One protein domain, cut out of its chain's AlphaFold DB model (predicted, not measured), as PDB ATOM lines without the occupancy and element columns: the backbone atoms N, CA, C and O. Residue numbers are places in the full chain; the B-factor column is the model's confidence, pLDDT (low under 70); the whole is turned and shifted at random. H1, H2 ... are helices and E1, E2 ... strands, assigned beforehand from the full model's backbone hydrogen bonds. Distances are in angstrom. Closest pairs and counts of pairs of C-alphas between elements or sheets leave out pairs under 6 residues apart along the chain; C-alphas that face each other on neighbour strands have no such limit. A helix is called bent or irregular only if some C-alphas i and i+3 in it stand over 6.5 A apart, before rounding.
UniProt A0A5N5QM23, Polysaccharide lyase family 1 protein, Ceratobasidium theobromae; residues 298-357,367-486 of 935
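Overview. This is residues 298 to 357 and 367 to 486 of the 935 residues of the protein "Polysaccharide lyase family 1 protein" of Ceratobasidium theobromae (UniProt A0A5N5QM23). The chain is wound in stacked turns, a short solenoid of parallel strands: E1, E2 and residues 332 to 333 make one turn, E3, E4 and E5 the next, E6, E7 and E8 another, and in the last, E9, H2 and E10, the helix H2 covers E8. The turns stack into a five-strand sheet, a three-strand sheet bent away from it at a corner, and a small two-strand sheet; H3 crosses the outer face of the three-strand sheet, and H1 sits before the start of E1. The 180 printed residues include three named helices and ten named strands, in the order H1, E1 to E9, H2, E10, H3. The sheets run E1 E3 E6 E9 E10, E2 E4 E7 and E5 E8, each all parallel; the class is mixed, helices and strands, with under half of the residues, 77, in named elements. The whole is compact, with a radius of gyration of the C-alphas of 16.0 A and spans of 47 by 43 by 26 A.

Along the chain. In the largest sheet, E1 is residues 315 to 319, 13.2 A long, and begins at C-alpha 315 at (186.515, 195.668, 158.712). E3 is residues 337 to 341, E6 is 377 to 381, E9 is 411 to 416 and 16.7 A long, and E10 is 452 to 454. The second sheet holds E2, residues 322 to 324, E4, residues 344 to 348 and 13.8 A long, and E7, residues 384 to 388. E5 is residues 370 to 372 and E8 residues 399 to 401. H2, residues 430 to 443, is 19.8 A long and begins at (168.716, 188.894, 148.898). H3, residues 471 to 483, is 18.4 A long and ends at C-alpha 483 at (184.742, 202.298, 127.668). H1, residues 304 to 310, is irregular: C-alphas 305 and 308 are 7.8 A apart.

Arrangement. In the five-strand sheet E1 and E10 are the edge strands, and the strands' lines turn by 56 degrees from edge to edge. E1 and E3 are parallel at 6 degrees, with N 316 and O 337 at 2.8 A. E3 and E6 have N 379 and O 338 at 2.8 A, E6 and E9 have N 378 and O 412 at 2.9 A, and E9 and E10 have N 453 and O 411 at 2.8 A. E1 runs on into E2 at 82 degrees, E3 into E4 at 83 degrees and E6 into E7 at 79 degrees, each across a break of 2 residues. E2 and E4 have N 323 and O 344 at 2.8 A; E4 and E7 have N 345 and O 384 at 2.8 A. E5 and E8 have N 400 and O 370 at 2.8 A. H2 is on the five-strand sheet at a height of 9.5 A, over E9 and E10, and runs along the strands, at 1 degree to E9 on the local plane. E9, H2 and E10 form a strand-helix-strand unit, two parallel neighbour strands with a helix between, and its crossover is right-handed. The closest C-alphas of E8 and H2, Val 401 and Leu 438, are 5.6 A apart. H3 is on the three-strand sheet at a height of 8.7 A; its closest C-alphas to E4 are those of Gln 475 and Leu 344, 6.6 A apart. H1 touches no helix. Every O i to N i+4 pair is within hydrogen-bond range in H2; in H3 7 of 9 are, and in H1 1 of 3, beside 3 of 4 O i to N i+3 pairs.

Size, cuts and confidence. The two C-alphas farthest apart, those of Asp 408 and Arg 486, are 50.4 A apart. Residues 358 to 366 are not printed, and C-alphas 357 and 367 are 16.5 A apart across the cut. The links E2 to E3, E9 to H2 and E10 to H3 are long. Mean pLDDT of the printed part is 85.3; residues 351 to 357 and 480 to 486 are under 70.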
ATOM      1  N   MET A 298     188.399 186.901 146.031       96.75
ATOM      2  CA  MET A 298     188.607 187.707 147.249       96.75
ATOM      3  C   MET A 298     188.258 186.934 148.534       96.75
ATOM      4  O   MET A 298     187.087 186.871 148.934       96.75
ATOM      5  N   LEU A 299     189.256 186.353 149.199       95.75
ATOM      6  CA  LEU A 299     189.130 185.782 150.547       95.75
ATOM      7  C   LEU A 299     189.285 186.878 151.608       95.75
ATOM      8  O   LEU A 299     190.370 187.416 151.782       95.75
ATOM      9  N   LEU A 300     188.224 187.205 152.345       96.69
ATOM     10  CA  LEU A 300     188.281 188.184 153.433       96.69
ATOM     11  C   LEU A 300     187.993 187.479 154.770       96.69
ATOM     12  O   LEU A 300     186.839 187.323 155.182       96.69
ATOM     13  N   GLY A 301     189.061 187.030 155.430       90.69
ATOM     14  CA  GLY A 301     189.013 186.184 156.622       90.69
ATOM     15  C   GLY A 301     189.502 184.768 156.328       90.69
ATOM     16  O   GLY A 301     188.939 184.073 155.471       90.69
ATOM     17  N   GLY A 302     190.539 184.353 157.058       82.38
ATOM     18  CA  GLY A 302     191.250 183.092 156.832       82.38
ATOM     19  C   GLY A 302     190.479 181.860 157.302       82.38
ATOM     20  O   GLY A 302     189.254 181.853 157.364       82.38
ATOM     21  N   GLY A 303     191.164 180.772 157.628       84.12
ATOM     22  CA  GLY A 303     190.541 179.597 158.239       84.12
ATOM     23  C   GLY A 303     190.152 179.817 159.707       84.12
ATOM     24  O   GLY A 303     190.385 180.863 160.307       84.12
ATOM     25  N   THR A 304     189.638 178.770 160.355       76.38
ATOM     26  CA  THR A 304     189.490 178.753 161.824       76.38
ATOM     27  C   THR A 304     190.831 178.909 162.554       76.38
ATOM     28  O   THR A 304     190.850 179.427 163.664       76.38
ATOM     29  N   LYS A 305     191.950 178.553 161.905       81.12
ATOM     30  CA  LYS A 305     193.329 178.812 162.365       81.12
ATOM     31  C   LYS A 305     193.713 180.306 162.447       81.12
ATOM     32  O   LYS A 305     194.695 180.634 163.113       81.12
ATOM     33  N   GLU A 306     192.934 181.209 161.844       82.94
ATOM     34  CA  GLU A 306     193.097 182.672 161.945       82.94
ATOM     35  C   GLU A 306     192.133 183.323 162.947       82.94
ATOM     36  O   GLU A 306     192.305 184.499 163.265       82.94
ATOM     37  N   ALA A 307     191.139 182.590 163.464       82.44
ATOM     38  CA  ALA A 307     189.989 183.166 164.167       82.44
ATOM     39  C   ALA A 307     190.378 184.137 165.297       82.44
ATOM     40  O   ALA A 307     189.893 185.264 165.321       82.44
ATOM     41  N   ASP A 308     191.304 183.758 166.179       85.25
ATOM     42  CA  ASP A 308     191.728 184.599 167.312       85.25
ATOM     43  C   ASP A 308     192.504 185.863 166.891       85.25
ATOM     44  O   ASP A 308     192.642 186.808 167.671       85.25
ATOM     45  N   ARG A 309     193.008 185.905 165.651       90.00
ATOM     46  CA  ARG A 309     193.702 187.062 165.067       90.00
ATOM     47  C   ARG A 309     192.743 187.947 164.265       90.00
ATOM     48  O   ARG A 309     192.919 189.167 164.296       90.00
ATOM     49  N   ASP A 310     191.732 187.361 163.622       90.12
ATOM     50  CA  ASP A 310     190.705 188.038 162.813       90.12
ATOM     51  C   ASP A 310     189.532 188.606 163.644       90.12
ATOM     52  O   ASP A 310     188.955 189.639 163.287       90.12
ATOM     53  N   LEU A 311     189.157 187.956 164.752       89.44
ATOM     54  CA  LEU A 311     187.998 188.329 165.567       89.44
ATOM     55  C   LEU A 311     188.127 189.745 166.153       89.44
ATOM     56  O   LEU A 311     189.107 190.100 166.806       89.44
ATOM     57  N   GLY A 312     187.094 190.564 165.932       88.94
ATOM     58  CA  GLY A 312     187.067 191.972 166.348       88.94
ATOM     59  C   GLY A 312     187.827 192.935 165.426       88.94
ATOM     60  O   GLY A 312     187.875 194.127 165.724       88.94
ATOM     61  N   LYS A 313     188.389 192.442 164.316       94.94
ATOM     62  CA  LYS A 313     189.035 193.223 163.248       94.94
ATOM     63  C   LYS A 313     188.309 192.961 161.919       94.94
ATOM     64  O   LYS A 313     187.085 192.814 161.915       94.94
ATOM     65  N   MET A 314     189.043 192.872 160.804       96.31
ATOM     66  CA  MET A 314     188.521 192.471 159.498       96.31
ATOM     67  C   MET A 314     187.354 193.366 159.035       96.31
ATOM     68  O   MET A 314     186.316 192.889 158.577       96.31
ATOM     69  N   HIS A 315     187.499 194.687 159.176       97.44
ATOM     70  CA  HIS A 315     186.515 195.668 158.712       97.44
ATOM     71  C   HIS A 315     186.775 196.087 157.250       97.44
ATOM     72  O   HIS A 315     187.783 196.739 156.955       97.44
ATOM     73  N   PHE A 316     185.849 195.757 156.342       98.06
ATOM     74  CA  PHE A 316     185.967 195.962 154.892       98.06
ATOM     75  C   PHE A 316     184.811 196.778 154.298       98.06
ATOM     76  O   PHE A 316     183.639 196.495 154.542       98.06
ATOM     77  N   THR A 317     185.124 197.746 153.434       98.19
ATOM     78  CA  THR A 317     184.145 198.431 152.573       98.19
ATOM     79  C   THR A 317     184.381 198.058 151.107       98.19
ATOM     80  O   THR A 317     185.407 198.417 150.530       98.19
ATOM     81  N   ILE A 318     183.421 197.367 150.489       97.94
ATOM     82  CA  ILE A 318     183.464 196.883 149.101       97.94
ATOM     83  C   ILE A 318     182.453 197.689 148.270       97.94
ATOM     84  O   ILE A 318     181.255 197.390 148.265       97.94
ATOM     85  N   PHE A 319     182.909 198.750 147.594       96.62
ATOM     86  CA  PHE A 319     182.013 199.739 146.974       96.62
ATOM     87  C   PHE A 319     182.265 199.997 145.486       96.62
ATOM     88  O   PHE A 319     183.352 200.415 145.087       96.62
ATOM     89  N   GLY A 320     181.218 199.883 144.666       94.56
ATOM     90  CA  GLY A 320     181.269 200.323 143.270       94.56
ATOM     91  C   GLY A 320     182.225 199.526 142.380       94.56
ATOM     92  O   GLY A 320     182.698 200.067 141.387       94.56
ATOM     93  N   ASN A 321     182.564 198.288 142.738       96.94
ATOM     94  CA  ASN A 321     183.451 197.431 141.951       96.94
ATOM     95  C   ASN A 321     182.687 196.735 140.815       96.94
ATOM     96  O   ASN A 321     181.470 196.552 140.895       96.94
ATOM     97  N   HIS A 322     183.404 196.322 139.770       95.06
ATOM     98  CA  HIS A 322     182.871 195.541 138.651       95.06
ATOM     99  C   HIS A 322     183.541 194.165 138.627       95.06
ATOM    100  O   HIS A 322     184.738 194.060 138.387       95.06
ATOM    101  N   ILE A 323     182.785 193.110 138.904       93.62
ATOM    102  CA  ILE A 323     183.283 191.738 139.045       93.62
ATOM    103  C   ILE A 323     182.752 190.929 137.858       93.62
ATOM    104  O   ILE A 323     181.542 190.867 137.672       93.62
ATOM    105  N   ILE A 324     183.630 190.379 137.016       86.62
ATOM    106  CA  ILE A 324     183.286 189.860 135.679       86.62
ATOM    107  C   ILE A 324     183.764 188.412 135.534       86.62
ATOM    108  O   ILE A 324     184.962 188.181 135.418       86.62
ATOM    109  N   ASN A 325     182.851 187.442 135.465       81.19
ATOM    110  CA  ASN A 325     183.162 186.014 135.292       81.19
ATOM    111  C   ASN A 325     184.183 185.474 136.322       81.19
ATOM    112  O   ASN A 325     185.002 184.612 136.007       81.19
ATOM    113  N   SER A 326     184.170 186.017 137.540       83.06
ATOM    114  CA  SER A 326     184.949 185.493 138.663       83.06
ATOM    115  C   SER A 326     184.186 184.355 139.330       83.06
ATOM    116  O   SER A 326     183.054 184.550 139.784       83.06
ATOM    117  N   ALA A 327     184.786 183.169 139.399       82.19
ATOM    118  CA  ALA A 327     184.034 181.953 139.686       82.19
ATOM    119  C   ALA A 327     183.551 181.850 141.139       82.19
ATOM    120  O   ALA A 327     182.421 181.421 141.379       82.19
ATOM    121  N   SER A 328     184.376 182.247 142.106       86.62
ATOM    122  CA  SER A 328     184.087 182.139 143.539       86.62
ATOM    123  C   SER A 328     184.720 183.282 144.340       86.62
ATOM    124  O   SER A 328     185.492 184.074 143.795       86.62
ATOM    125  N   ARG A 329     184.404 183.350 145.644       92.25
ATOM    126  CA  ARG A 329     184.912 184.353 146.596       92.25
ATOM    127  C   ARG A 329     184.691 185.796 146.096       92.25
ATOM    128  O   ARG A 329     185.646 186.518 145.842       92.25
ATOM    129  N   ASN A 330     183.439 186.249 145.957       94.00
ATOM    130  CA  ASN A 330     183.121 187.589 145.430       94.00
ATOM    131  C   ASN A 330     182.385 188.546 146.414       94.00
ATOM    132  O   ASN A 330     181.377 189.138 146.020       94.00
ATOM    133  N   PRO A 331     182.850 188.789 147.658       96.50
ATOM    134  CA  PRO A 331     183.920 188.118 148.400       96.50
ATOM    135  C   PRO A 331     183.427 186.875 149.165       96.50
ATOM    136  O   PRO A 331     182.225 186.622 149.284       96.50
ATOM    137  N   LEU A 332     184.371 186.116 149.725       95.94
ATOM    138  CA  LEU A 332     184.136 185.241 150.879       95.94
ATOM    139  C   LEU A 332     184.420 186.035 152.165       95.94
ATOM    140  O   LEU A 332     185.359 186.823 152.185       95.94
ATOM    141  N   MET A 333     183.600 185.865 153.207       96.12
ATOM    142  CA  MET A 333     183.596 186.706 154.412       96.12
ATOM    143  C   MET A 333     183.514 185.873 155.699       96.12
ATOM    144  O   MET A 333     182.514 185.184 155.922       96.12
ATOM    145  N   ARG A 334     184.512 185.994 156.585       93.75
ATOM    146  CA  ARG A 334     184.528 185.412 157.947       93.75
ATOM    147  C   ARG A 334     184.859 186.470 159.005       93.75
ATOM    148  O   ARG A 334     185.577 187.418 158.711       93.75
ATOM    149  N   PHE A 335     184.357 186.276 160.228       92.00
ATOM    150  CA  PHE A 335     184.657 187.003 161.483       92.00
ATOM    151  C   PHE A 335     184.375 188.520 161.553       92.00
ATOM    152  O   PHE A 335     183.868 188.992 162.569       92.00
ATOM    153  N   GLY A 336     184.728 189.281 160.518       93.62
ATOM    154  CA  GLY A 336     184.740 190.744 160.497       93.62
ATOM    155  C   GLY A 336     183.425 191.419 160.113       93.62
ATOM    156  O   GLY A 336     182.349 190.819 160.172       93.62
ATOM    157  N   SER A 337     183.521 192.682 159.687       95.69
ATOM    158  CA  SER A 337     182.377 193.515 159.283       95.69
ATOM    159  C   SER A 337     182.511 193.974 157.829       95.69
ATOM    160  O   SER A 337     183.541 194.526 157.452       95.69
ATOM    161  N   PHE A 338     181.471 193.777 157.014       97.06
ATOM    162  CA  PHE A 338     181.563 193.868 155.552       97.06
ATOM    163  C   PHE A 338     180.466 194.760 154.953       97.06
ATOM    164  O   PHE A 338     179.317 194.338 154.825       97.06
ATOM    165  N   ASP A 339     180.832 195.972 154.533       96.88
ATOM    166  CA  ASP A 339     179.946 196.936 153.868       96.88
ATOM    167  C   ASP A 339     180.017 196.779 152.339       96.88
ATOM    168  O   ASP A 339     180.884 197.365 151.688       96.88
ATOM    169  N   ILE A 340     179.102 196.012 151.740       97.06
ATOM    170  CA  ILE A 340     179.110 195.702 150.298       97.06
ATOM    171  C   ILE A 340     178.006 196.472 149.573       97.06
ATOM    172  O   ILE A 340     176.827 196.110 149.629       97.06
ATOM    173  N   SER A 341     178.380 197.544 148.870       94.88
ATOM    174  CA  SER A 341     177.421 198.509 148.314       94.88
ATOM    175  C   SER A 341     177.652 198.886 146.845       94.88
ATOM    176  O   SER A 341     178.759 199.255 146.453       94.88
ATOM    177  N   ALA A 342     176.577 198.897 146.052       94.38
ATOM    178  CA  ALA A 342     176.543 199.408 144.675       94.38
ATOM    179  C   ALA A 342     177.569 198.782 143.701       94.38
ATOM    180  O   ALA A 342     178.068 199.460 142.802       94.38
ATOM    181  N   ASN A 343     177.902 197.500 143.871       96.12
ATOM    182  CA  ASN A 343     178.786 196.755 142.968       96.12
ATOM    183  C   ASN A 343     177.998 196.156 141.785       96.12
ATOM    184  O   ASN A 343     176.801 195.883 141.903       96.12
ATOM    185  N   LEU A 344     178.681 195.925 140.660       95.38
ATOM    186  CA  LEU A 344     178.161 195.225 139.482       95.38
ATOM    187  C   LEU A 344     178.855 193.868 139.334       95.38
ATOM    188  O   LEU A 344     180.071 193.806 139.177       95.38
ATOM    189  N   PHE A 345     178.067 192.803 139.319       94.31
ATOM    190  CA  PHE A 345     178.486 191.429 139.091       94.31
ATOM    191  C   PHE A 345     177.999 190.984 137.707       94.31
ATOM    192  O   PHE A 345     176.801 191.023 137.429       94.31
ATOM    193  N   GLU A 346     178.914 190.572 136.835       89.56
ATOM    194  CA  GLU A 346     178.628 189.940 135.547       89.56
ATOM    195  C   GLU A 346     179.090 188.479 135.573       89.56
ATOM    196  O   GLU A 346     180.205 188.198 136.017       89.56
ATOM    197  N   SER A 347     178.264 187.550 135.088       85.69
ATOM    198  CA  SER A 347     178.608 186.122 135.034       85.69
ATOM    199  C   SER A 347     177.986 185.385 133.840       85.69
ATOM    200  O   SER A 347     176.992 185.810 133.236       85.69
ATOM    201  N   VAL A 348     178.575 184.233 133.511       80.50
ATOM    202  CA  VAL A 348     178.001 183.225 132.613       80.50
ATOM    203  C   VAL A 348     177.704 181.984 133.453       80.50
ATOM    204  O   VAL A 348     178.613 181.399 134.037       80.50
ATOM    205  N   ASN A 349     176.437 181.587 133.538       77.94
ATOM    206  CA  ASN A 349     175.983 180.430 134.299       77.94
ATOM    207  C   ASN A 349     175.403 179.378 133.344       77.94
ATOM    208  O   ASN A 349     174.289 179.511 132.830       77.94
ATOM    209  N   ASN A 350     176.199 178.338 133.086       70.38
ATOM    210  CA  ASN A 350     175.855 177.231 132.189       70.38
ATOM    211  C   ASN A 350     175.418 175.953 132.927       70.38
ATOM    212  O   ASN A 350     174.963 174.999 132.290       70.38
ATOM    213  N   LYS A 351     175.582 175.907 134.255       59.78
ATOM    214  CA  LYS A 351     175.340 174.720 135.083       59.78
ATOM    215  C   LYS A 351     173.921 174.716 135.633       59.78
ATOM    216  O   LYS A 351     173.432 175.749 136.072       59.78
ATOM    217  N   SER A 352     173.313 173.532 135.721       53.84
ATOM    218  CA  SER A 352     172.061 173.325 136.459       53.84
ATOM    219  C   SER A 352     172.098 173.999 137.845       53.84
ATOM    220  O   SER A 352     173.172 174.051 138.467       53.84
ATOM    221  N   PRO A 353     170.949 174.482 138.362       50.34
ATOM    222  CA  PRO A 353     170.854 174.984 139.729       50.34
ATOM    223  C   PRO A 353     171.386 173.958 140.730       50.34
ATOM    224  O   PRO A 353     171.346 172.751 140.486       50.34
ATOM    225  N   VAL A 354     171.862 174.431 141.884       51.22
ATOM    226  CA  VAL A 354     172.544 173.576 142.877       51.22
ATOM    227  C   VAL A 354     171.624 172.458 143.420       51.22
ATOM    228  O   VAL A 354     172.104 171.469 143.975       51.22
ATOM    229  N   TYR A 355     170.303 172.568 143.218       42.28
ATOM    230  CA  TYR A 355     169.289 171.599 143.647       42.28
ATOM    231  C   TYR A 355     168.623 170.916 142.428       42.28
ATOM    232  O   TYR A 355     168.404 171.527 141.386       42.28
ATOM    233  N   LYS A 356     168.368 169.606 142.555       31.39
ATOM    234  CA  LYS A 356     168.456 168.582 141.486       31.39
ATOM    235  C   LYS A 356     167.779 168.853 140.120       31.39
ATOM    236  O   LYS A 356     166.558 168.763 140.006       31.39
ATOM    237  N   ARG A 357     168.587 168.745 139.053       29.45
ATOM    238  CA  ARG A 357     168.660 167.514 138.216       29.45
ATOM    239  C   ARG A 357     170.083 167.336 137.640       29.45
ATOM    240  O   ARG A 357     170.894 168.245 137.777       29.45
ATOM    241  N   GLN A 367     180.665 179.586 140.233       79.81
ATOM    242  CA  GLN A 367     180.285 178.812 141.413       79.81
ATOM    243  C   GLN A 367     179.310 179.606 142.288       79.81
ATOM    244  O   GLN A 367     178.174 179.151 142.458       79.81
ATOM    245  N   TYR A 368     179.743 180.764 142.817       88.12
ATOM    246  CA  TYR A 368     178.941 181.661 143.659       88.12
ATOM    247  C   TYR A 368     179.485 183.104 143.728       88.12
ATOM    248  O   TYR A 368     180.660 183.359 143.449       88.12
ATOM    249  N   HIS A 369     178.650 184.057 144.165       92.38
ATOM    250  CA  HIS A 369     179.095 185.413 144.513       92.38
ATOM    251  C   HIS A 369     179.508 185.552 145.987       92.38
ATOM    252  O   HIS A 369     180.698 185.484 146.292       92.38
ATOM    253  N   PHE A 370     178.556 185.724 146.908       96.31
ATOM    254  CA  PHE A 370     178.852 185.988 148.318       96.31
ATOM    255  C   PHE A 370     179.055 184.704 149.119       96.31
ATOM    256  O   PHE A 370     178.160 183.864 149.187       96.31
ATOM    257  N   GLY A 371     180.200 184.576 149.787       94.69
ATOM    258  CA  GLY A 371     180.398 183.583 150.838       94.69
ATOM    259  C   GLY A 371     180.126 184.198 152.204       94.69
ATOM    260  O   GLY A 371     180.940 184.986 152.668       94.69
ATOM    261  N   VAL A 372     179.027 183.822 152.865       94.50
ATOM    262  CA  VAL A 372     178.726 184.232 154.250       94.50
ATOM    263  C   VAL A 372     179.065 183.072 155.183       94.50
ATOM    264  O   VAL A 372     178.363 182.066 155.180       94.50
ATOM    265  N   TYR A 373     180.164 183.201 155.928       92.19
ATOM    266  CA  TYR A 373     180.737 182.150 156.779       92.19
ATOM    267  C   TYR A 373     180.735 182.598 158.261       92.19
ATOM    268  O   TYR A 373     180.191 183.658 158.593       92.19
ATOM    269  N   ASN A 374     181.314 181.796 159.167       83.69
ATOM    270  CA  ASN A 374     181.307 182.002 160.628       83.69
ATOM    271  C   ASN A 374     181.516 183.454 161.087       83.69
ATOM    272  O   ASN A 374     182.450 184.131 160.657       83.69
ATOM    273  N   GLN A 375     180.658 183.891 162.019       90.38
ATOM    274  CA  GLN A 375     180.721 185.162 162.760       90.38
ATOM    275  C   GLN A 375     180.789 186.461 161.927       90.38
ATOM    276  O   GLN A 375     180.820 187.542 162.508       90.38
ATOM    277  N   SER A 376     180.750 186.385 160.594       94.00
ATOM    278  CA  SER A 376     180.773 187.555 159.710       94.00
ATOM    279  C   SER A 376     179.550 188.458 159.920       94.00
ATOM    280  O   SER A 376     178.426 187.985 160.090       94.00
ATOM    281  N   GLN A 377     179.757 189.774 159.902       95.12
ATOM    282  CA  GLN A 377     178.708 190.790 160.006       95.12
ATOM    283  C   GLN A 377     178.595 191.518 158.665       95.12
ATOM    284  O   GLN A 377     179.289 192.496 158.397       95.12
ATOM    285  N   VAL A 378     177.734 191.003 157.792       96.69
ATOM    286  CA  VAL A 378     177.634 191.419 156.390       96.69
ATOM    287  C   VAL A 378     176.460 192.375 156.200       96.69
ATOM    288  O   VAL A 378     175.317 192.027 156.504       96.69
ATOM    289  N   GLN A 379     176.722 193.561 155.648       95.88
ATOM    290  CA  GLN A 379     175.690 194.473 155.169       95.88
ATOM    291  C   GLN A 379     175.755 194.626 153.645       95.88
ATOM    292  O   GLN A 379     176.756 195.066 153.084       95.88
ATOM    293  N   LEU A 380     174.640 194.328 152.977       95.75
ATOM    294  CA  LEU A 380     174.484 194.469 151.528       95.75
ATOM    295  C   LEU A 380     173.567 195.645 151.179       95.75
ATOM    296  O   LEU A 380     172.539 195.836 151.831       95.75
ATOM    297  N   GLN A 381     173.899 196.391 150.120       92.31
ATOM    298  CA  GLN A 381     173.044 197.460 149.598       92.31
ATOM    299  C   GLN A 381     173.221 197.721 148.088       92.31
ATOM    300  O   GLN A 381     174.334 197.712 147.573       92.31
ATOM    301  N   ASP A 382     172.123 198.023 147.381       92.19
ATOM    302  CA  ASP A 382     172.111 198.592 146.016       92.19
ATOM    303  C   ASP A 382     172.917 197.807 144.934       92.19
ATOM    304  O   ASP A 382     173.341 198.385 143.933       92.19
ATOM    305  N   ASN A 383     173.175 196.504 145.118       95.19
ATOM    306  CA  ASN A 383     174.053 195.704 144.244       95.19
ATOM    307  C   ASN A 383     173.322 195.180 142.985       95.19
ATOM    308  O   ASN A 383     172.105 194.988 142.988       95.19
ATOM    309  N   ILE A 384     174.066 194.929 141.903       95.38
ATOM    310  CA  ILE A 384     173.521 194.533 140.592       95.38
ATOM    311  C   ILE A 384     174.177 193.250 140.099       95.38
ATOM    312  O   ILE A 384     175.396 193.177 140.012       95.38
ATOM    313  N   PHE A 385     173.359 192.296 139.673       94.00
ATOM    314  CA  PHE A 385     173.751 191.035 139.062       94.00
ATOM    315  C   PHE A 385     173.244 190.988 137.613       94.00
ATOM    316  O   PHE A 385     172.080 191.287 137.332       94.00
ATOM    317  N   VAL A 386     174.125 190.629 136.682       91.50
ATOM    318  CA  VAL A 386     173.837 190.457 135.253       91.50
ATOM    319  C   VAL A 386     174.399 189.105 134.834       91.50
ATOM    320  O   VAL A 386     175.608 188.941 134.689       91.50
ATOM    321  N   GLN A 387     173.518 188.126 134.662       87.44
ATOM    322  CA  GLN A 387     173.891 186.737 134.433       87.44
ATOM    323  C   GLN A 387     173.345 186.243 133.095       87.44
ATOM    324  O   GLN A 387     172.180 186.434 132.746       87.44
ATOM    325  N   THR A 388     174.224 185.596 132.339       85.44
ATOM    326  CA  THR A 388     173.960 185.026 131.011       85.44
ATOM    327  C   THR A 388     174.233 183.515 131.023       85.44
ATOM    328  O   THR A 388     174.465 182.951 132.090       85.44
ATOM    329  N   GLY A 389     174.195 182.836 129.873       82.62
ATOM    330  CA  GLY A 389     174.399 181.381 129.777       82.62
ATOM    331  C   GLY A 389     173.090 180.598 129.632       82.62
ATOM    332  O   GLY A 389     172.085 181.148 129.180       82.62
ATOM    333  N   SER A 390     173.104 179.310 129.986       82.94
ATOM    334  CA  SER A 390     171.936 178.418 129.867       82.94
ATOM    335  C   SER A 390     170.871 178.648 130.948       82.94
ATOM    336  O   SER A 390     169.692 178.390 130.709       82.94
ATOM    337  N   VAL A 391     171.263 179.170 132.117       81.00
ATOM    338  CA  VAL A 391     170.368 179.482 133.248       81.00
ATOM    339  C   VAL A 391     170.526 180.948 133.700       81.00
ATOM    340  O   VAL A 391     170.926 181.233 134.832       81.00
ATOM    341  N   PRO A 392     170.209 181.928 132.831       81.38
ATOM    342  CA  PRO A 392     170.526 183.339 133.067       81.38
ATOM    343  C   PRO A 392     169.834 183.928 134.306       81.38
ATOM    344  O   PRO A 392     170.398 184.805 134.942       81.38
ATOM    345  N   ASP A 393     168.659 183.421 134.691       81.81
ATOM    346  CA  ASP A 393     167.897 183.889 135.860       81.81
ATOM    347  C   ASP A 393     168.104 183.019 137.134       81.81
ATOM    348  O   ASP A 393     167.413 183.222 138.135       81.81
ATOM    349  N   ASP A 394     169.044 182.056 137.147       83.00
ATOM    350  CA  ASP A 394     169.374 181.274 138.356       83.00
ATOM    351  C   ASP A 394     170.011 182.156 139.443       83.00
ATOM    352  O   ASP A 394     171.114 182.675 139.291       83.00
ATOM    353  N   THR A 395     169.319 182.284 140.571       84.31
ATOM    354  CA  THR A 395     169.732 183.089 141.728       84.31
ATOM    355  C   THR A 395     170.329 182.259 142.868       84.31
ATOM    356  O   THR A 395     170.825 182.833 143.839       84.31
ATOM    357  N   SER A 396     170.355 180.921 142.756       79.44
ATOM    358  CA  SER A 396     170.872 180.024 143.807       79.44
ATOM    359  C   SER A 396     172.370 180.197 144.079       79.44
ATOM    360  O   SER A 396     172.849 179.817 145.143       79.44
ATOM    361  N   ARG A 397     173.097 180.826 143.148       84.00
ATOM    362  CA  ARG A 397     174.538 181.114 143.224       84.00
ATOM    363  C   ARG A 397     174.879 182.503 143.777       84.00
ATOM    364  O   ARG A 397     176.055 182.822 143.919       84.00
ATOM    365  N   ILE A 398     173.901 183.347 144.122       89.44
ATOM    366  CA  ILE A 398     174.206 184.666 144.714       89.44
ATOM    367  C   ILE A 398     174.836 184.514 146.112       89.44
ATOM    368  O   ILE A 398     175.708 185.305 146.470       89.44
ATOM    369  N   PHE A 399     174.473 183.464 146.857       89.69
ATOM    370  CA  PHE A 399     175.030 183.149 148.174       89.69
ATOM    371  C   PHE A 399     175.523 181.705 148.267       89.69
ATOM    372  O   PHE A 399     174.858 180.784 147.801       89.69
ATOM    373  N   THR A 400     176.617 181.504 148.996       88.62
ATOM    374  CA  THR A 400     176.907 180.254 149.702       88.62
ATOM    375  C   THR A 400     177.002 180.528 151.204       88.62
ATOM    376  O   THR A 400     177.428 181.607 151.625       88.62
ATOM    377  N   VAL A 401     176.576 179.553 152.005       83.56
ATOM    378  CA  VAL A 401     176.611 179.569 153.473       83.56
ATOM    379  C   VAL A 401     177.199 178.234 153.911       83.56
ATOM    380  O   VAL A 401     176.713 177.185 153.493       83.56
ATOM    381  N   THR A 402     178.276 178.249 154.692       75.94
ATOM    382  CA  THR A 402     178.969 177.039 155.160       75.94
ATOM    383  C   THR A 402     179.922 177.402 156.298       75.94
ATOM    384  O   THR A 402     180.234 178.570 156.500       75.94
ATOM    385  N   GLU A 403     180.359 176.409 157.071       80.00
ATOM    386  CA  GLU A 403     181.118 176.563 158.327       80.00
ATOM    387  C   GLU A 403     180.318 177.192 159.484       80.00
ATOM    388  O   GLU A 403     180.741 177.017 160.624       80.00
ATOM    389  N   ASN A 404     179.156 177.820 159.232       80.44
ATOM    390  CA  ASN A 404     178.189 178.372 160.203       80.44
ATOM    391  C   ASN A 404     177.578 177.313 161.146       80.44
ATOM    392  O   ASN A 404     176.370 177.067 161.133       80.44
ATOM    393  N   LEU A 405     178.418 176.670 161.952       82.94
ATOM    394  CA  LEU A 405     178.094 175.551 162.838       82.94
ATOM    395  C   LEU A 405     177.815 175.996 164.286       82.94
ATOM    396  O   LEU A 405     177.321 175.206 165.085       82.94
ATOM    397  N   LEU A 406     178.096 177.262 164.615       82.00
ATOM    398  CA  LEU A 406     177.924 177.846 165.946       82.00
ATOM    399  C   LEU A 406     176.639 178.688 166.008       82.00
ATOM    400  O   LEU A 406     176.591 179.815 165.514       82.00
ATOM    401  N   ALA A 407     175.581 178.138 166.609       84.75
ATOM    402  CA  ALA A 407     174.299 178.834 166.782       84.75
ATOM    403  C   ALA A 407     174.336 179.921 167.877       84.75
ATOM    404  O   ALA A 407     173.511 180.832 167.863       84.75
ATOM    405  N   ASP A 408     175.290 179.840 168.809       87.94
ATOM    406  CA  ASP A 408     175.588 180.857 169.828       87.94
ATOM    407  C   ASP A 408     176.396 182.038 169.262       87.94
ATOM    408  O   ASP A 408     176.308 183.156 169.773       87.94
ATOM    409  N   ARG A 409     177.153 181.805 168.179       87.50
ATOM    410  CA  ARG A 409     177.994 182.796 167.486       87.50
ATOM    411  C   ARG A 409     177.630 182.903 165.995       87.50
ATOM    412  O   ARG A 409     178.486 182.687 165.132       87.50
ATOM    413  N   PRO A 410     176.370 183.227 165.664       92.94
ATOM    414  CA  PRO A 410     175.917 183.246 164.284       92.94
ATOM    415  C   PRO A 410     176.568 184.386 163.495       92.94
ATOM    416  O   PRO A 410     176.888 185.447 164.037       92.94
ATOM    417  N   ALA A 411     176.692 184.195 162.183       94.38
ATOM    418  CA  ALA A 411     176.901 185.322 161.279       94.38
ATOM    419  C   ALA A 411     175.644 186.208 161.248       94.38
ATOM    420  O   ALA A 411     174.541 185.756 161.565       94.38
ATOM    421  N   LYS A 412     175.781 187.466 160.839       95.44
ATOM    422  CA  LYS A 412     174.664 188.404 160.693       95.44
ATOM    423  C   LYS A 412     174.595 188.917 159.264       95.44
ATOM    424  O   LYS A 412     175.611 189.338 158.719       95.44
ATOM    425  N   LEU A 413     173.393 188.938 158.691       96.50
ATOM    426  CA  LEU A 413     173.138 189.503 157.370       96.50
ATOM    427  C   LEU A 413     172.083 190.612 157.443       96.50
ATOM    428  O   LEU A 413     170.896 190.355 157.666       96.50
ATOM    429  N   CYS A 414     172.529 191.839 157.187       96.12
ATOM    430  CA  CYS A 414     171.692 193.009 156.964       96.12
ATOM    431  C   CYS A 414     171.586 193.294 155.459       96.12
ATOM    432  O   CYS A 414     172.580 193.266 154.734       96.12
ATOM    433  N   VAL A 415     170.384 193.616 154.983       94.94
ATOM    434  CA  VAL A 415     170.162 194.115 153.618       94.94
ATOM    435  C   VAL A 415     169.444 195.454 153.727       94.94
ATOM    436  O   VAL A 415     168.378 195.537 154.337       94.94
ATOM    437  N   ARG A 416     170.027 196.508 153.149       90.06
ATOM    438  CA  ARG A 416     169.422 197.844 153.057       90.06
ATOM    439  C   ARG A 416     169.297 198.245 151.595       90.06
ATOM    440  O   ARG A 416     170.162 197.928 150.793       90.06
ATOM    441  N   ASN A 417     168.254 198.992 151.260       82.12
ATOM    442  CA  ASN A 417     167.997 199.444 149.897       82.12
ATOM    443  C   ASN A 417     167.838 200.971 149.899       82.12
ATOM    444  O   ASN A 417     166.945 201.485 150.572       82.12
ATOM    445  N   SER A 418     168.663 201.693 149.135       78.06
ATOM    446  CA  SER A 418     168.267 203.007 148.595       78.06
ATOM    447  C   SER A 418     167.473 202.812 147.299       78.06
ATOM    448  O   SER A 418     166.536 203.557 147.020       78.06
ATOM    449  N   PHE A 419     167.789 201.747 146.559       83.00
ATOM    450  CA  PHE A 419     166.892 201.066 145.628       83.00
ATOM    451  C   PHE A 419     167.070 199.544 145.787       83.00
ATOM    452  O   PHE A 419     168.039 199.081 146.386       83.00
ATOM    453  N   ASN A 420     166.127 198.735 145.302       87.31
ATOM    454  CA  ASN A 420     166.258 197.279 145.420       87.31
ATOM    455  C   ASN A 420     167.424 196.774 144.559       87.31
ATOM    456  O   ASN A 420     167.490 197.099 143.373       87.31
ATOM    457  N   SER A 421     168.286 195.929 145.133       93.81
ATOM    458  CA  SER A 421     169.296 195.182 144.367       93.81
ATOM    459  C   SER A 421     168.632 194.405 143.217       93.81
ATOM    460  O   SER A 421     167.483 193.968 143.358       93.81
ATOM    461  N   THR A 422     169.312 194.239 142.077       94.62
ATOM    462  CA  THR A 422     168.699 193.670 140.857       94.62
ATOM    463  C   THR A 422     169.444 192.473 140.272       94.62
ATOM    464  O   THR A 422     170.664 192.412 140.317       94.62
ATOM    465  N   MET A 423     168.695 191.541 139.675       90.69
ATOM    466  CA  MET A 423     169.162 190.427 138.848       90.69
ATOM    467  C   MET A 423     168.582 190.605 137.440       90.69
ATOM    468  O   MET A 423     167.362 190.672 137.282       90.69
ATOM    469  N   ASN A 424     169.429 190.747 136.418       91.12
ATOM    470  CA  ASN A 424     169.021 191.021 135.030       91.12
ATOM    471  C   ASN A 424     168.022 192.200 134.906       91.12
ATOM    472  O   ASN A 424     167.076 192.167 134.121       91.12
ATOM    473  N   GLY A 425     168.206 193.241 135.729       88.69
ATOM    474  CA  GLY A 425     167.339 194.428 135.799       88.69
ATOM    475  C   GLY A 425     166.032 194.258 136.594       88.69
ATOM    476  O   GLY A 425     165.374 195.254 136.890       88.69
ATOM    477  N   LYS A 426     165.664 193.035 136.997       90.88
ATOM    478  CA  LYS A 426     164.521 192.737 137.881       90.88
ATOM    479  C   LYS A 426     164.963 192.863 139.343       90.88
ATOM    480  O   LYS A 426     166.096 192.520 139.655       90.88
ATOM    481  N   ALA A 427     164.109 193.317 140.260       92.25
ATOM    482  CA  ALA A 427     164.453 193.347 141.690       92.25
ATOM    483  C   ALA A 427     164.640 191.925 142.262       92.25
ATOM    484  O   ALA A 427     163.895 191.019 141.886       92.25
ATOM    485  N   VAL A 428     165.597 191.734 143.180       90.88
ATOM    486  CA  VAL A 428     165.896 190.433 143.807       90.88
ATOM    487  C   VAL A 428     165.870 190.505 145.341       90.88
ATOM    488  O   VAL A 428     166.419 191.428 145.941       90.88
ATOM    489  N   ASP A 429     165.234 189.520 145.987       90.31
ATOM    490  CA  ASP A 429     165.207 189.384 147.449       90.31
ATOM    491  C   ASP A 429     166.458 188.650 147.959       90.31
ATOM    492  O   ASP A 429     166.512 187.421 148.036       90.31
ATOM    493  N   LEU A 430     167.474 189.425 148.335       92.75
ATOM    494  CA  LEU A 430     168.716 188.894 148.898       92.75
ATOM    495  C   LEU A 430     168.520 188.207 150.264       92.75
ATOM    496  O   LEU A 430     169.294 187.310 150.596       92.75
ATOM    497  N   VAL A 431     167.498 188.574 151.050       91.12
ATOM    498  CA  VAL A 431     167.242 187.964 152.369       91.12
ATOM    499  C   VAL A 431     166.611 186.584 152.199       91.12
ATOM    500  O   VAL A 431     167.050 185.623 152.835       91.12
ATOM    501  N   GLY A 432     165.621 186.462 151.312       87.38
ATOM    502  CA  GLY A 432     165.018 185.185 150.935       87.38
ATOM    503  C   GLY A 432     166.037 184.209 150.341       87.38
ATOM    504  O   GLY A 432     166.080 183.048 150.753       87.38
ATOM    505  N   LEU A 433     166.914 184.683 149.448       90.12
ATOM    506  CA  LEU A 433     167.973 183.857 148.852       90.12
ATOM    507  C   LEU A 433     168.998 183.367 149.879       90.12
ATOM    508  O   LEU A 433     169.278 182.170 149.930       90.12
ATOM    509  N   ALA A 434     169.521 184.249 150.736       88.94
ATOM    510  CA  ALA A 434     170.476 183.855 151.771       88.94
ATOM    511  C   ALA A 434     169.863 182.884 152.799       88.94
ATOM    512  O   ALA A 434     170.532 181.962 153.265       88.94
ATOM    513  N   ARG A 435     168.565 183.027 153.106       89.19
ATOM    514  CA  ARG A 435     167.817 182.063 153.927       89.19
ATOM    515  C   ARG A 435     167.637 180.716 153.222       89.19
ATOM    516  O   ARG A 435     167.741 179.679 153.872       89.19
ATOM    517  N   GLY A 436     167.426 180.712 151.905       85.88
ATOM    518  CA  GLY A 436     167.434 179.498 151.085       85.88
ATOM    519  C   GLY A 436     168.786 178.775 151.118       85.88
ATOM    520  O   GLY A 436     168.827 177.570 151.366       85.88
ATOM    521  N   ALA A 437     169.885 179.520 150.957       87.31
ATOM    522  CA  ALA A 437     171.246 178.989 151.034       87.31
ATOM    523  C   ALA A 437     171.564 178.397 152.422       87.31
ATOM    524  O   ALA A 437     172.070 177.277 152.499       87.31
ATOM    525  N   LEU A 438     171.189 179.084 153.512       86.62
ATOM    526  CA  LEU A 438     171.288 178.545 154.875       86.62
ATOM    527  C   LEU A 438     170.496 177.238 155.020       86.62
ATOM    528  O   LEU A 438     171.047 176.246 155.488       86.62
ATOM    529  N   ASN A 439     169.226 177.209 154.606       86.88
ATOM    530  CA  ASN A 439     168.376 176.023 154.744       86.88
ATOM    531  C   ASN A 439     168.963 174.800 154.015       86.88
ATOM    532  O   ASN A 439     168.905 173.686 154.535       86.88
ATOM    533  N   TYR A 440     169.573 174.997 152.840       84.31
ATOM    534  CA  TYR A 440     170.298 173.930 152.149       84.31
ATOM    535  C   TYR A 440     171.575 173.506 152.882       84.31
ATOM    536  O   TYR A 440     171.823 172.311 153.033       84.31
ATOM    537  N   ALA A 441     172.373 174.463 153.366       82.88
ATOM    538  CA  ALA A 441     173.591 174.175 154.115       82.88
ATOM    539  C   ALA A 441     173.302 173.368 155.392       82.88
ATOM    540  O   ALA A 441     174.016 172.408 155.681       82.88
ATOM    541  N   VAL A 442     172.209 173.682 156.095       85.06
ATOM    542  CA  VAL A 442     171.684 172.889 157.220       85.06
ATOM    543  C   VAL A 442     171.270 171.488 156.763       85.06
ATOM    544  O   VAL A 442     171.658 170.504 157.388       85.06
ATOM    545  N   GLY A 443     170.573 171.367 155.629       82.19
ATOM    546  CA  GLY A 443     170.227 170.075 155.019       82.19
ATOM    547  C   GLY A 443     171.427 169.212 154.589       82.19
ATOM    548  O   GLY A 443     171.268 168.007 154.413       82.19
ATOM    549  N   LEU A 444     172.622 169.801 154.448       81.50
ATOM    550  CA  LEU A 444     173.893 169.100 154.223       81.50
ATOM    551  C   LEU A 444     174.750 168.916 155.492       81.50
ATOM    552  O   LEU A 444     175.850 168.375 155.391       81.50
ATOM    553  N   GLY A 445     174.319 169.408 156.658       83.31
ATOM    554  CA  GLY A 445     175.148 169.437 157.872       83.31
ATOM    555  C   GLY A 445     176.352 170.393 157.804       83.31
ATOM    556  O   GLY A 445     177.291 170.255 158.581       83.31
ATOM    557  N   ARG A 446     176.346 171.356 156.871       82.38
ATOM    558  CA  ARG A 446     177.402 172.372 156.670       82.38
ATOM    559  C   ARG A 446     177.146 173.688 157.414       82.38
ATOM    560  O   ARG A 446     178.022 174.550 157.456       82.38
ATOM    561  N   ALA A 447     175.953 173.837 157.980       89.06
ATOM    562  CA  ALA A 447     175.543 174.918 158.867       89.06
ATOM    563  C   ALA A 447     174.527 174.381 159.892       89.06
ATOM    564  O   ALA A 447     173.990 173.287 159.714       89.06
ATOM    565  N   VAL A 448     174.220 175.155 160.935       92.81
ATOM    566  CA  VAL A 448     173.142 174.858 161.898       92.81
ATOM    567  C   VAL A 448     171.978 175.841 161.775       92.81
ATOM    568  O   VAL A 448     172.143 176.987 161.351       92.81
ATOM    569  N   THR A 449     170.779 175.405 162.168       91.25
ATOM    570  CA  THR A 449     169.599 176.277 162.267       91.25
ATOM    571  C   THR A 449     169.906 177.459 163.186       91.25
ATOM    572  O   THR A 449     170.271 177.267 164.342       91.25
ATOM    573  N   GLY A 450     169.767 178.682 162.669       88.00
ATOM    574  CA  GLY A 450     170.118 179.913 163.388       88.00
ATOM    575  C   GLY A 450     171.563 180.396 163.201       88.00
ATOM    576  O   GLY A 450     171.846 181.524 163.578       88.00
ATOM    577  N   GLY A 451     172.449 179.628 162.547       89.69
ATOM    578  CA  GLY A 451     173.856 179.999 162.294       89.69
ATOM    579  C   GLY A 451     174.074 181.240 161.406       89.69
ATOM    580  O   GLY A 451     175.205 181.721 161.281       89.69
ATOM    581  N   VAL A 452     172.998 181.780 160.817       94.31
ATOM    582  CA  VAL A 452     172.926 183.147 160.278       94.31
ATOM    583  C   VAL A 452     171.665 183.831 160.820       94.31
ATOM    584  O   VAL A 452     170.553 183.322 160.652       94.31
ATOM    585  N   VAL A 453     171.832 185.005 161.428       94.88
ATOM    586  CA  VAL A 453     170.757 185.901 161.873       94.88
ATOM    587  C   VAL A 453     170.488 186.949 160.793       94.88
ATOM    588  O   VAL A 453     171.404 187.614 160.311       94.88
ATOM    589  N   PHE A 454     169.220 187.116 160.420       95.06
ATOM    590  CA  PHE A 454     168.787 188.077 159.402       95.06
ATOM    591  C   PHE A 454     168.194 189.318 160.068       95.06
ATOM    592  O   PHE A 454     167.181 189.215 160.757       95.06
ATOM    593  N   GLY A 455     168.798 190.483 159.845       94.25
ATOM    594  CA  GLY A 455     168.381 191.740 160.463       94.25
ATOM    595  C   GLY A 455     169.481 192.797 160.420       94.25
ATOM    596  O   GLY A 455     170.639 192.491 160.154       94.25
ATOM    597  N   CYS A 456     169.111 194.050 160.682       94.38
ATOM    598  CA  CYS A 456     170.029 195.195 160.666       94.38
ATOM    599  C   CYS A 456     170.312 195.772 162.064       94.38
ATOM    600  O   CYS A 456     170.891 196.853 162.181       94.38
ATOM    601  N   ASP A 457     169.928 195.053 163.118       91.31
ATOM    602  CA  ASP A 457     170.157 195.458 164.502       91.31
ATOM    603  C   ASP A 457     171.644 195.338 164.863       91.31
ATOM    604  O   ASP A 457     172.301 194.331 164.592       91.31
ATOM    605  N   GLY A 458     172.194 196.403 165.446       85.12
ATOM    606  CA  GLY A 458     173.629 196.539 165.715       85.12
ATOM    607  C   GLY A 458     174.479 196.981 164.515       85.12
ATOM    608  O   GLY A 458     175.631 197.352 164.719       85.12
ATOM    609  N   PHE A 459     173.938 197.017 163.291       90.06
ATOM    610  CA  PHE A 459     174.649 197.563 162.131       90.06
ATOM    611  C   PHE A 459     174.523 199.091 162.068       90.06
ATOM    612  O   PHE A 459     173.414 199.639 162.046       90.06
ATOM    613  N   SER A 460     175.657 199.781 161.941       87.56
ATOM    614  CA  SER A 460     175.712 201.194 161.548       87.56
ATOM    615  C   SER A 460     175.276 201.383 160.082       87.56
ATOM    616  O   SER A 460     175.120 200.423 159.326       87.56
ATOM    617  N   VAL A 461     175.019 202.629 159.667       83.88
ATOM    618  CA  VAL A 461     174.714 202.953 158.260       83.88
ATOM    619  C   VAL A 461     175.994 203.456 157.571       83.88
ATOM    620  O   VAL A 461     176.535 204.470 158.016       83.88
ATOM    621  N   PRO A 462     176.474 202.805 156.493       81.25
ATOM    622  CA  PRO A 462     177.731 203.158 155.838       81.25
ATOM    623  C   PRO A 462     177.725 204.555 155.213       81.25
ATOM    624  O   PRO A 462     176.790 204.954 154.513       81.25
ATOM    625  N   SER A 463     178.819 205.291 155.414       83.25
ATOM    626  CA  SER A 463     179.030 206.617 154.823       83.25
ATOM    627  C   SER A 463     179.579 206.496 153.396       83.25
ATOM    628  O   SER A 463     180.786 206.586 153.155       83.25
ATOM    629  N   LEU A 464     178.685 206.221 152.441       85.50
ATOM    630  CA  LEU A 464     179.038 206.020 151.031       85.50
ATOM    631  C   LEU A 464     179.332 207.354 150.303       85.50
ATOM    632  O   LEU A 464     178.588 208.324 150.474       85.50
ATOM    633  N   PRO A 465     180.351 207.416 149.419       86.19
ATOM    634  CA  PRO A 465     180.810 208.650 148.764       86.19
ATOM    635  C   PRO A 465     179.942 209.068 147.565       86.19
ATOM    636  O   PRO A 465     180.160 210.105 146.940       86.19
ATOM    637  N   THR A 466     178.973 208.242 147.177       85.38
ATOM    638  CA  THR A 466     177.936 208.564 146.195       85.38
ATOM    639  C   THR A 466     176.697 207.760 146.559       85.38
ATOM    640  O   THR A 466     176.790 206.545 146.717       85.38
ATOM    641  N   LYS A 467     175.541 208.421 146.653       82.81
ATOM    642  CA  LYS A 467     174.240 207.744 146.668       82.81
ATOM    643  C   LYS A 467     173.739 207.606 145.234       82.81
ATOM    644  O   LYS A 467     173.869 208.543 144.447       82.81
ATOM    645  N   PHE A 468     173.171 206.454 144.914       85.38
ATOM    646  CA  PHE A 468     172.567 206.152 143.619       85.38
ATOM    647  C   PHE A 468     171.054 206.002 143.801       85.38
ATOM    648  O   PHE A 468     170.609 205.531 144.846       85.38
ATOM    649  N   THR A 469     170.257 206.408 142.810       84.62
ATOM    650  CA  THR A 469     168.783 206.367 142.898       84.62
ATOM    651  C   THR A 469     168.140 205.266 142.056       84.62
ATOM    652  O   THR A 469     166.935 205.056 142.151       84.62
ATOM    653  N   ASN A 470     168.916 204.560 141.227       85.31
ATOM    654  CA  ASN A 470     168.482 203.365 140.502       85.31
ATOM    655  C   ASN A 470     169.679 202.538 140.005       85.31
ATOM    656  O   ASN A 470     170.809 203.029 139.926       85.31
ATOM    657  N   TYR A 471     169.398 201.296 139.600       84.25
ATOM    658  CA  TYR A 471     170.409 200.364 139.102       84.25
ATOM    659  C   TYR A 471     171.112 200.881 137.832       84.25
ATOM    660  O   TYR A 471     172.328 200.750 137.697       84.25
ATOM    661  N   SER A 472     170.387 201.545 136.928       83.69
ATOM    662  CA  SER A 472     170.927 202.052 135.660       83.69
ATOM    663  C   SER A 472     172.047 203.083 135.853       83.69
ATOM    664  O   SER A 472     172.979 203.128 135.050       83.69
ATOM    665  N   GLN A 473     172.012 203.887 136.921       84.88
ATOM    666  CA  GLN A 473     173.098 204.819 137.267       84.88
ATOM    667  C   GLN A 473     174.374 204.097 137.714       84.88
ATOM    668  O   GLN A 473     175.466 204.490 137.307       84.88
ATOM    669  N   VAL A 474     174.254 203.047 138.531       81.19
ATOM    670  CA  VAL A 474     175.402 202.216 138.930       81.19
ATOM    671  C   VAL A 474     175.952 201.504 137.696       81.19
ATOM    672  O   VAL A 474     177.119 201.675 137.354       81.19
ATOM    673  N   GLN A 475     175.096 200.787 136.963       81.12
ATOM    674  CA  GLN A 475     175.495 200.002 135.799       81.12
ATOM    675  C   GLN A 475     176.155 200.868 134.715       81.12
ATOM    676  O   GLN A 475     177.218 200.505 134.220       81.12
ATOM    677  N   SER A 476     175.604 202.041 134.379       81.38
ATOM    678  CA  SER A 476     176.224 202.949 133.398       81.38
ATOM    679  C   SER A 476     177.548 203.553 133.884       81.38
ATOM    680  O   SER A 476     178.491 203.654 133.098       81.38
ATOM    681  N   LYS A 477     177.672 203.898 135.174       80.44
ATOM    682  CA  LYS A 477     178.919 204.428 135.755       80.44
ATOM    683  C   LYS A 477     180.036 203.377 135.791       80.44
ATOM    684  O   LYS A 477     181.192 203.736 135.577       80.44
ATOM    685  N   LEU A 478     179.700 202.104 136.016       79.31
ATOM    686  CA  LEU A 478     180.665 200.997 136.062       79.31
ATOM    687  C   LEU A 478     180.991 200.431 134.670       79.31
ATOM    688  O   LEU A 478     182.163 200.237 134.359       79.31
ATOM    689  N   LEU A 479     180.017 200.319 133.761       72.38
ATOM    690  CA  LEU A 479     180.291 200.042 132.341       72.38
ATOM    691  C   LEU A 479     181.110 201.164 131.677       72.38
ATOM    692  O   LEU A 479     181.919 200.896 130.789       72.38
ATOM    693  N   GLY A 480     180.980 202.409 132.150       59.50
ATOM    694  CA  GLY A 480     181.831 203.528 131.741       59.50
ATOM    695  C   GLY A 480     183.331 203.302 131.988       59.50
ATOM    696  O   GLY A 480     184.151 203.874 131.265       59.50
ATOM    697  N   LEU A 481     183.702 202.431 132.939       58.34
ATOM    698  CA  LEU A 481     185.095 202.034 133.176       58.34
ATOM    699  C   LEU A 481     185.646 201.237 131.978       58.34
ATOM    700  O   LEU A 481     186.687 201.609 131.437       58.34
ATOM    701  N   ARG A 482     184.893 200.246 131.462       48.59
ATOM    702  CA  ARG A 482     185.258 199.488 130.240       48.59
ATOM    703  C   ARG A 482     185.504 200.408 129.039       48.59
ATOM    704  O   ARG A 482     186.453 200.206 128.280       48.59
ATOM    705  N   CYS A 483     184.661 201.424 128.844       33.88
ATOM    706  CA  CYS A 483     184.742 202.298 127.668       33.88
ATOM    707  C   CYS A 483     186.004 203.174 127.628       33.88
ATOM    708  O   CYS A 483     186.496 203.444 126.534       33.88
ATOM    709  N   ARG A 484     186.581 203.567 128.774       44.25
ATOM    710  CA  ARG A 484     187.856 204.315 128.804       44.25
ATOM    711  C   ARG A 484     189.087 203.467 128.456       44.25
ATOM    712  O   ARG A 484     190.155 204.031 128.251       44.25
ATOM    713  N   GLN A 485     188.953 202.140 128.389       44.69
ATOM    714  CA  GLN A 485     190.088 201.211 128.308       44.69
ATOM    715  C   GLN A 485     190.133 200.385 127.009       44.69
ATOM    716  O   GLN A 485     191.139 199.743 126.716       44.69
ATOM    717  N   ARG A 486     189.086 200.444 126.171       30.58
ATOM    718  CA  ARG A 486     188.940 199.618 124.952       30.58
ATOM    719  C   ARG A 486     189.873 199.963 123.775       30.58
ATOM    720  O   ARG A 486     189.768 199.337 122.726       30.58
TER     721      ARG A 486